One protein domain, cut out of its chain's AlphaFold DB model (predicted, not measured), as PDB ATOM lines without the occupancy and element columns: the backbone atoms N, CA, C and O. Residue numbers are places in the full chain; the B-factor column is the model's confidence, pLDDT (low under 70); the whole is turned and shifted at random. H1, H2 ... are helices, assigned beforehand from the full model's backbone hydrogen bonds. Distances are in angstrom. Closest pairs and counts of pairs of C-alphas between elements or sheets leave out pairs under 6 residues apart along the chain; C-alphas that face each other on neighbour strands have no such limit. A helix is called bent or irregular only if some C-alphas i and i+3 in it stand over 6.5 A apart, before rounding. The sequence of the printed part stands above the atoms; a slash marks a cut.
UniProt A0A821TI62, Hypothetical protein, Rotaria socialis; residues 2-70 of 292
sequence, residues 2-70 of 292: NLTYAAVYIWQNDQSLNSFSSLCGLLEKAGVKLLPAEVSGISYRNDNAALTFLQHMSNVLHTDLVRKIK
ATOM      1  N   ASN A   2     154.353 177.928 177.602       82.00
ATOM      2  CA  ASN A   2     152.983 177.405 177.791       82.00
ATOM      3  C   ASN A   2     152.599 176.233 176.862       82.00
ATOM      4  O   ASN A   2     151.971 175.284 177.316       82.00
ATOM      5  N   LEU A   3     153.060 176.226 175.604       83.69
ATOM      6  CA  LEU A   3     152.871 175.083 174.691       83.69
ATOM      7  C   LEU A   3     153.631 173.823 175.139       83.69
ATOM      8  O   LEU A   3     153.175 172.706 174.921       83.69
ATOM      9  N   THR A   4     154.772 173.998 175.807       84.25
ATOM     10  CA  THR A   4     155.536 172.893 176.396       84.25
ATOM     11  C   THR A   4     154.752 172.240 177.531       84.25
ATOM     12  O   THR A   4     154.697 171.018 177.594       84.25
ATOM     13  N   TYR A   5     154.084 173.027 178.381       85.31
ATOM     14  CA  TYR A   5     153.206 172.479 179.417       85.31
ATOM     15  C   TYR A   5     152.011 171.724 178.832       85.31
ATOM     16  O   TYR A   5     151.682 170.659 179.340       85.31
ATOM     17  N   ALA A   6     151.410 172.215 177.742       86.31
ATOM     18  CA  ALA A   6     150.354 171.478 177.045       86.31
ATOM     19  C   ALA A   6     150.861 170.128 176.505       86.31
ATOM     20  O   ALA A   6     150.217 169.107 176.726       86.31
ATOM     21  N   ALA A   7     152.040 170.102 175.874       85.38
ATOM     22  CA  ALA A   7     152.664 168.860 175.409       85.38
ATOM     23  C   ALA A   7     152.918 167.867 176.558       85.38
ATOM     24  O   ALA A   7     152.580 166.690 176.450       85.38
ATOM     25  N   VAL A   8     153.478 168.350 177.673       85.56
ATOM     26  CA  VAL A   8     153.740 167.533 178.868       85.56
ATOM     27  C   VAL A   8     152.438 167.005 179.468       85.56
ATOM     28  O   VAL A   8     152.376 165.837 179.834       85.56
ATOM     29  N   TYR A   9     151.392 167.829 179.522       87.88
ATOM     30  CA  TYR A   9     150.086 167.430 180.033       87.88
ATOM     31  C   TYR A   9     149.463 166.305 179.199       87.88
ATOM     32  O   TYR A   9     149.002 165.320 179.770       87.88
ATOM     33  N   ILE A  10     149.482 166.415 177.866       87.38
ATOM     34  CA  ILE A  10     148.971 165.356 176.977       87.38
ATOM     35  C   ILE A  10     149.702 164.044 177.243       87.38
ATOM     36  O   ILE A  10     149.060 163.014 177.430       87.38
ATOM     37  N   TRP A  11     151.033 164.098 177.314       84.12
ATOM     38  CA  TRP A  11     151.859 162.921 177.564       84.12
ATOM     39  C   TRP A  11     151.579 162.285 178.934       84.12
ATOM     40  O   TRP A  11     151.406 161.074 179.022       84.12
ATOM     41  N   GLN A  12     151.474 163.085 180.000       88.25
ATOM     42  CA  GLN A  12     151.196 162.586 181.354       88.25
ATOM     43  C   GLN A  12     149.818 161.930 181.494       88.25
ATOM     44  O   GLN A  12     149.644 161.069 182.352       88.25
ATOM     45  N   ASN A  13     148.849 162.345 180.675       90.56
ATOM     46  CA  ASN A  13     147.478 161.837 180.711       90.56
ATOM     47  C   ASN A  13     147.192 160.794 179.618       90.56
ATOM     48  O   ASN A  13     146.027 160.457 179.417       90.56
ATOM     49  N   ASP A  14     148.221 160.319 178.905       85.81
ATOM     50  CA  ASP A  14     148.100 159.368 177.787       85.81
ATOM     51  C   ASP A  14     147.052 159.801 176.740       85.81
ATOM     52  O   ASP A  14     146.255 159.019 176.222       85.81
ATOM     53  N   GLN A  15     146.998 161.107 176.469       87.94
ATOM     54  CA  GLN A  15     146.047 161.678 175.525       87.94
ATOM     55  C   GLN A  15     146.611 161.672 174.102       87.94
ATOM     56  O   GLN A  15     147.810 161.826 173.869       87.94
ATOM     57  N   SER A  16     145.718 161.562 173.119       86.25
ATOM     58  CA  SER A  16     146.085 161.745 171.713       86.25
ATOM     59  C   SER A  16     146.541 163.184 171.446       86.25
ATOM     60  O   SER A  16     146.009 164.131 172.039       86.25
ATOM     61  N   LEU A  17     147.451 163.351 170.479       83.31
ATOM     62  CA  LEU A  17     147.874 164.652 169.947       83.31
ATOM     63  C   LEU A  17     146.704 165.512 169.461       83.31
ATOM     64  O   LEU A  17     146.778 166.733 169.557       83.31
ATOM     65  N   ASN A  18     145.591 164.895 169.066       83.88
ATOM     66  CA  ASN A  18     144.367 165.600 168.672       83.88
ATOM     67  C   ASN A  18     143.811 166.482 169.817       83.88
ATOM     68  O   ASN A  18     143.066 167.435 169.589       83.88
ATOM     69  N   SER A  19     144.195 166.203 171.068       85.88
ATOM     70  CA  SER A  19     143.814 166.988 172.252       85.88
ATOM     71  C   SER A  19     144.583 168.314 172.362       85.88
ATOM     72  O   SER A  19     144.173 169.209 173.104       85.88
ATOM     73  N   PHE A  20     145.674 168.479 171.604       86.62
ATOM     74  CA  PHE A  20     146.550 169.656 171.655       86.62
ATOM     75  C   PHE A  20     145.819 170.937 171.246       86.62
ATOM     76  O   PHE A  20     145.975 171.975 171.888       86.62
ATOM     77  N   SER A  21     144.947 170.854 170.238       84.12
ATOM     78  CA  SER A  21     144.143 171.991 169.776       84.12
ATOM     79  C   SER A  21     143.204 172.522 170.867       84.12
ATOM     80  O   SER A  21     143.157 173.726 171.134       84.12
ATOM     81  N   SER A  22     142.531 171.613 171.579       85.06
ATOM     82  CA  SER A  22     141.635 171.961 172.689       85.06
ATOM     83  C   SER A  22     142.389 172.624 173.846       85.06
ATOM     84  O   SER A  22     141.910 173.604 174.421       85.06
ATOM     85  N   LEU A  23     143.597 172.140 174.155       86.56
ATOM     86  CA  LEU A  23     144.456 172.724 175.188       86.56
ATOM     87  C   LEU A  23     144.969 174.112 174.802       86.56
ATOM     88  O   LEU A  23     144.988 175.001 175.651       86.56
ATOM     89  N   CYS A  24     145.310 174.341 173.532       84.88
ATOM     90  CA  CYS A  24     145.644 175.677 173.036       84.88
ATOM     91  C   CYS A  24     144.489 176.668 173.260       84.88
ATOM     92  O   CYS A  24     144.720 177.763 173.769       84.88
ATOM     93  N   GLY A  25     143.245 176.266 172.969       83.25
ATOM     94  CA  GLY A  25     142.067 177.100 173.234       83.25
ATOM     95  C   GLY A  25     141.839 177.378 174.727       83.25
ATOM     96  O   GLY A  25     141.421 178.472 175.104       83.25
ATOM     97  N   LEU A  26     142.147 176.412 175.596       84.75
ATOM     98  CA  LEU A  26     142.103 176.584 177.053       84.75
ATOM     99  C   LEU A  26     143.162 177.576 177.552       84.75
ATOM    100  O   LEU A  26     142.851 178.443 178.365       84.75
ATOM    101  N   LEU A  27     144.391 177.489 177.034       86.88
ATOM    102  CA  LEU A  27     145.474 178.419 177.362       86.88
ATOM    103  C   LEU A  27     145.119 179.859 176.969       86.88
ATOM    104  O   LEU A  27     145.333 180.781 177.754       86.88
ATOM    105  N   GLU A  28     144.530 180.057 175.791       84.50
ATOM    106  CA  GLU A  28     144.077 181.377 175.337       84.50
ATOM    107  C   GLU A  28     142.969 181.944 176.227       84.50
ATOM    108  O   GLU A  28     143.039 183.107 176.626       84.50
ATOM    109  N   LYS A  29     141.989 181.113 176.613       84.81
ATOM    110  CA  LYS A  29     140.947 181.498 177.583       84.81
ATOM    111  C   LYS A  29     141.525 181.857 178.953       84.81
ATOM    112  O   LYS A  29     140.967 182.705 179.639       84.81
ATOM    113  N   ALA A  30     142.650 181.254 179.332       84.94
ATOM    114  CA  ALA A  30     143.402 181.592 180.539       84.94
ATOM    115  C   ALA A  30     144.300 182.841 180.379       84.94
ATOM    116  O   ALA A  30     145.075 183.159 181.279       84.94
ATOM    117  N   GLY A  31     144.218 183.558 179.251       82.69
ATOM    118  CA  GLY A  31     144.962 184.795 179.001       82.69
ATOM    119  C   GLY A  31     146.358 184.595 178.404       82.69
ATOM    120  O   GLY A  31     147.113 185.560 178.266       82.69
ATOM    121  N   VAL A  32     146.727 183.368 178.021       84.12
ATOM    122  CA  VAL A  32     147.989 183.116 177.320       84.12
ATOM    123  C   VAL A  32     147.876 183.600 175.880       84.12
ATOM    124  O   VAL A  32     147.134 183.041 175.078       84.12
ATOM    125  N   LYS A  33     148.681 184.602 175.521       78.69
ATOM    126  CA  LYS A  33     148.819 185.045 174.131       78.69
ATOM    127  C   LYS A  33     149.608 184.008 173.333       78.69
ATOM    128  O   LYS A  33     150.840 184.009 173.346       78.69
ATOM    129  N   LEU A  34     148.897 183.108 172.663       74.94
ATOM    130  CA  LEU A  34     149.461 182.324 171.567       74.94
ATOM    131  C   LEU A  34     149.551 183.215 170.319       74.94
ATOM    132  O   LEU A  34     148.830 184.210 170.210       74.94
ATOM    133  N   LEU A  35     150.472 182.906 169.402       67.50
ATOM    134  CA  LEU A  35     150.596 183.671 168.159       67.50
ATOM    135  C   LEU A  35     149.251 183.641 167.410       67.50
ATOM    136  O   LEU A  35     148.696 182.551 167.239       67.50
ATOM    137  N   PRO A  36     148.714 184.800 166.981       59.12
ATOM    138  CA  PRO A  36     147.434 184.841 166.290       59.12
ATOM    139  C   PRO A  36     147.515 184.013 165.011       59.12
ATOM    140  O   PRO A  36     148.436 184.198 164.213       59.12
ATOM    141  N   ALA A  37     146.529 183.141 164.790       57.34
ATOM    142  CA  ALA A  37     146.435 182.330 163.572       57.34
ATOM    143  C   ALA A  37     146.481 183.186 162.287       57.34
ATOM    144  O   ALA A  37     146.954 182.732 161.249       57.34
ATOM    145  N   GLU A  38     146.034 184.437 162.392       52.69
ATOM    146  CA  GLU A  38     145.919 185.424 161.317       52.69
ATOM    147  C   GLU A  38     147.258 186.063 160.909       52.69
ATOM    148  O   GLU A  38     147.389 186.518 159.779       52.69
ATOM    149  N   VAL A  39     148.263 186.094 161.795       54.06
ATOM    150  CA  VAL A  39     149.518 186.841 161.560       54.06
ATOM    151  C   VAL A  39     150.624 185.956 160.972       54.06
ATOM    152  O   VAL A  39     151.571 186.463 160.378       54.06
ATOM    153  N   SER A  40     150.513 184.632 161.095       51.56
ATOM    154  CA  SER A  40     151.564 183.703 160.655       51.56
ATOM    155  C   SER A  40     151.084 182.559 159.764       51.56
ATOM    156  O   SER A  40     151.922 181.816 159.263       51.56
ATOM    157  N   GLY A  41     149.771 182.347 159.603       54.25
ATOM    158  CA  GLY A  41     149.236 181.135 158.961       54.25
ATOM    159  C   GLY A  41     149.582 179.831 159.705       54.25
ATOM    160  O   GLY A  41     149.207 178.747 159.266       54.25
ATOM    161  N   ILE A  42     150.279 179.921 160.843       56.78
ATOM    162  CA  ILE A  42     150.753 178.801 161.652       56.78
ATOM    163  C   ILE A  42     149.947 178.823 162.945       56.78
ATOM    164  O   ILE A  42     150.294 179.490 163.918       56.78
ATOM    165  N   SER A  43     148.834 178.097 162.944       68.19
ATOM    166  CA  SER A  43     148.073 177.832 164.157       68.19
ATOM    167  C   SER A  43     148.493 176.485 164.733       68.19
ATOM    168  O   SER A  43     148.358 175.462 164.066       68.19
ATOM    169  N   TYR A  44     148.906 176.452 166.003       71.50
ATOM    170  CA  TYR A  44     149.127 175.205 166.757       71.50
ATOM    171  C   TYR A  44     147.832 174.404 167.012       71.50
ATOM    172  O   TYR A  44     147.842 173.410 167.730       71.50
ATOM    173  N   ARG A  45     146.703 174.854 166.446       73.56
ATOM    174  CA  ARG A  45     145.395 174.189 166.479       73.56
ATOM    175  C   ARG A  45     145.247 173.088 165.421       73.56
ATOM    176  O   ARG A  45     144.219 172.420 165.399       73.56
ATOM    177  N   ASN A  46     146.243 172.928 164.549       79.12
ATOM    178  CA  ASN A  46     146.347 171.856 163.563       79.12
ATOM    179  C   ASN A  46     147.323 170.780 164.066       79.12
ATOM    180  O   ASN A  46     148.423 171.117 164.507       79.12
ATOM    181  N   ASP A  47     146.952 169.508 163.921       79.06
ATOM    182  CA  ASP A  47     147.783 168.345 164.251       79.06
ATOM    183  C   ASP A  47     149.171 168.410 163.595       79.06
ATOM    184  O   ASP A  47     150.172 168.125 164.248       79.06
ATOM    185  N   ASN A  48     149.268 168.880 162.347       83.69
ATOM    186  CA  ASN A  48     150.552 169.051 161.662       83.69
ATOM    187  C   ASN A  48     151.436 170.092 162.356       83.69
ATOM    188  O   ASN A  48     152.625 169.866 162.547       83.69
ATOM    189  N   ALA A  49     150.865 171.226 162.770       81.38
ATOM    190  CA  ALA A  49     151.619 172.268 163.461       81.38
ATOM    191  C   ALA A  49     152.039 171.819 164.869       81.38
ATOM    192  O   ALA A  49     153.152 172.120 165.304       81.38
ATOM    193  N   ALA A  50     151.175 171.074 165.566       81.75
ATOM    194  CA  ALA A  50     151.501 170.448 166.843       81.75
ATOM    195  C   ALA A  50     152.632 169.416 166.685       81.75
ATOM    196  O   ALA A  50     153.596 169.436 167.451       81.75
ATOM    197  N   LEU A  51     152.574 168.575 165.650       84.88
ATOM    198  CA  LEU A  51     153.623 167.609 165.329       84.88
ATOM    199  C   LEU A  51     154.950 168.303 165.010       84.88
ATOM    200  O   LEU A  51     155.973 167.954 165.592       84.88
ATOM    201  N   THR A  52     154.945 169.319 164.142       86.88
ATOM    202  CA  THR A  52     156.143 170.106 163.815       86.88
ATOM    203  C   THR A  52     156.727 170.777 165.058       86.88
ATOM    204  O   THR A  52     157.939 170.755 165.266       86.88
ATOM    205  N   PHE A  53     155.882 171.323 165.936       86.50
ATOM    206  CA  PHE A  53     156.321 171.873 167.218       86.50
ATOM    207  C   PHE A  53     157.020 170.822 168.090       86.50
ATOM    208  O   PHE A  53     158.116 171.076 168.595       86.50
ATOM    209  N   LEU A  54     156.427 169.634 168.233       87.38
ATOM    210  CA  LEU A  54     157.016 168.535 168.999       87.38
ATOM    211  C   LEU A  54     158.327 168.040 168.388       87.38
ATOM    212  O   LEU A  54     159.277 167.791 169.123       87.38
ATOM    213  N   GLN A  55     158.414 167.962 167.060       89.88
ATOM    214  CA  GLN A  55     159.646 167.617 166.351       89.88
ATOM    215  C   GLN A  55     160.749 168.645 166.621       89.88
ATOM    216  O   GLN A  55     161.865 168.270 166.973       89.88
ATOM    217  N   HIS A  56     160.446 169.944 166.536       90.38
ATOM    218  CA  HIS A  56     161.417 170.988 166.865       90.38
ATOM    219  C   HIS A  56     161.853 170.930 168.328       90.38
ATOM    220  O   HIS A  56     163.047 171.013 168.608       90.38
ATOM    221  N   MET A  57     160.915 170.742 169.260       89.56
ATOM    222  CA  MET A  57     161.247 170.554 170.671       89.56
ATOM    223  C   MET A  57     162.147 169.337 170.887       89.56
ATOM    224  O   MET A  57     163.164 169.449 171.567       89.56
ATOM    225  N   SER A  58     161.795 168.199 170.290       90.88
ATOM    226  CA  SER A  58     162.582 166.970 170.352       90.88
ATOM    227  C   SER A  58     163.994 167.208 169.827       90.88
ATOM    228  O   SER A  58     164.956 166.843 170.491       90.88
ATOM    229  N   ASN A  59     164.142 167.899 168.695       92.50
ATOM    230  CA  ASN A  59     165.446 168.214 168.113       92.50
ATOM    231  C   ASN A  59     166.284 169.126 169.018       92.50
ATOM    232  O   ASN A  59     167.487 168.906 169.165       92.50
ATOM    233  N   VAL A  60     165.671 170.129 169.655       93.94
ATOM    234  CA  VAL A  60     166.365 171.013 170.609       93.94
ATOM    235  C   VAL A  60     166.841 170.224 171.831       93.94
ATOM    236  O   VAL A  60     168.002 170.354 172.221       93.94
ATOM    237  N   LEU A  61     165.977 169.381 172.406       93.62
ATOM    238  CA  LEU A  61     166.316 168.529 173.550       93.62
ATOM    239  C   LEU A  61     167.395 167.502 173.193       93.62
ATOM    240  O   LEU A  61     168.332 167.308 173.963       93.62
ATOM    241  N   HIS A  62     167.301 166.893 172.012       95.06
ATOM    242  CA  HIS A  62     168.287 165.943 171.501       95.06
ATOM    243  C   HIS A  62     169.644 166.609 171.283       95.06
ATOM    244  O   HIS A  62     170.660 166.124 171.765       95.06
ATOM    245  N   THR A  63     169.667 167.784 170.652       95.62
ATOM    246  CA  THR A  63     170.901 168.560 170.452       95.62
ATOM    247  C   THR A  63     171.539 168.944 171.789       95.62
ATOM    248  O   THR A  63     172.763 168.901 171.944       95.62
ATOM    249  N   ASP A  64     170.723 169.320 172.778       95.88
ATOM    250  CA  ASP A  64     171.192 169.602 174.132       95.88
ATOM    251  C   ASP A  64     171.792 168.365 174.809       95.88
ATOM    252  O   ASP A  64     172.892 168.438 175.365       95.88
ATOM    253  N   LEU A  65     171.120 167.220 174.692       95.19
ATOM    254  CA  LEU A  65     171.600 165.935 175.182       95.19
ATOM    255  C   LEU A  65     172.928 165.536 174.525       95.19
ATOM    256  O   LEU A  65     173.889 165.246 175.234       95.19
ATOM    257  N   VAL A  66     173.027 165.586 173.196       93.81
ATOM    258  CA  VAL A  66     174.259 165.291 172.445       93.81
ATOM    259  C   VAL A  66     175.408 166.179 172.919       93.81
ATOM    260  O   VAL A  66     176.515 165.697 173.161       93.81
ATOM    261  N   ARG A  67     175.154 167.476 173.135       94.25
ATOM    262  CA  ARG A  67     176.165 168.399 173.673       94.25
ATOM    263  C   ARG A  67     176.621 167.997 175.076       94.25
ATOM    264  O   ARG A  67     177.814 168.077 175.363       94.25
ATOM    265  N   LYS A  68     175.698 167.580 175.945       93.12
ATOM    266  CA  LYS A  68     176.011 167.104 177.303       93.12
ATOM    267  C   LYS A  68     176.827 165.816 177.278       93.12
ATOM    268  O   LYS A  68     177.824 165.731 177.986       93.12
ATOM    269  N   ILE A  69     176.477 164.868 176.409       91.25
ATOM    270  CA  ILE A  69     177.238 163.629 176.204       91.25
ATOM    271  C   ILE A  69     178.664 163.950 175.752       91.25
ATOM    272  O   ILE A  69     179.613 163.468 176.357       91.25
ATOM    273  N   LYS A  70     178.835 164.824 174.750       89.56
ATOM    274  CA  LYS A  70     180.163 165.220 174.245       89.56
ATOM    275  C   LYS A  70     181.032 165.927 175.289       89.56
ATOM    276  O   LYS A  70     182.252 165.858 175.210       89.56
TER     277      LYS A  70
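This is residues 2 to 70 of the 292 residues of the protein "Hypothetical protein" of Rotaria socialis (UniProt A0A821TI62). One long helix, H4, runs out of a small body as an arm, and its residues 58 to 70 stick out free of the rest. The body is made of a helical hairpin, H1 and H2 side by side at a tilt, together with the first part of H4, which runs about perpendicular to both, and a loop that holds the very short helix H3 away from the other helices. The printed part has 69 residues with four named helices, H1, H2, H3 and H4 along the chain, and no named strand; the class is all helix. The whole is only just loose, close to compact, with a radius of gyration of the C-alphas of 13.4 A, and it spans 42 by 30 by 22 A, the arm of H4 making much of the length.

H1 is residues 2 to 12, beginning at C-alpha 2 at (152.983, 177.405, 177.791), and measures 15.3 A from first to last C-alpha. H2 is residues 19 to 29 and measures 15.7 A. H3 is residues 37 to 40, 6.1 A long, with C-alpha 37 at (146.435, 182.330, 163.572); it is neither bent nor irregular, but only just: C-alphas 37 and 40 are 6.1 A apart. H4 is residues 47 to 70, 34.0 A long, and ends at C-alpha 70 at (180.163, 165.220, 174.245).

H1 and H2 form a helical hairpin: they touch, with the C-alphas of Ala 6 and Leu 23 the closest at 6.3 A. They run opposite ways at a steep tilt of 41 degrees. H1 and H4 are close but not clearly touching, with the C-alphas of Ala 7 and Leu 54 the closest at 7.8 A, and they are about perpendicular at 89 degrees. H2 and H4 only just touch, with 3 pairs of C-alphas within 8 A, and only at their ends; the closest C-alphas are those of Phe 20 and Ala 50, 6.9 A apart. H4 touches H2 with residues 47 to 50 alone, about perpendicular at 85 degrees. H3 is apart from H1, H2 and H4. In H1, H2 and H4 every O i to N i+4 pair is within hydrogen-bond range; H3 is too short for such a pair, and its one O i to N i+3 pair is not within range.

The two C-alphas farthest apart, those of Lys 29 and Lys 70, are 42.6 A apart. Without residues 58 to 70 the body has 56 residues and spans 32 by 24 by 17 A. The printed part has no cut, and the links H1 to H2, H2 to H3 and H3 to H4 are short. The mean pLDDT of the printed part is 82.6; residues 35 to 43 are under 70.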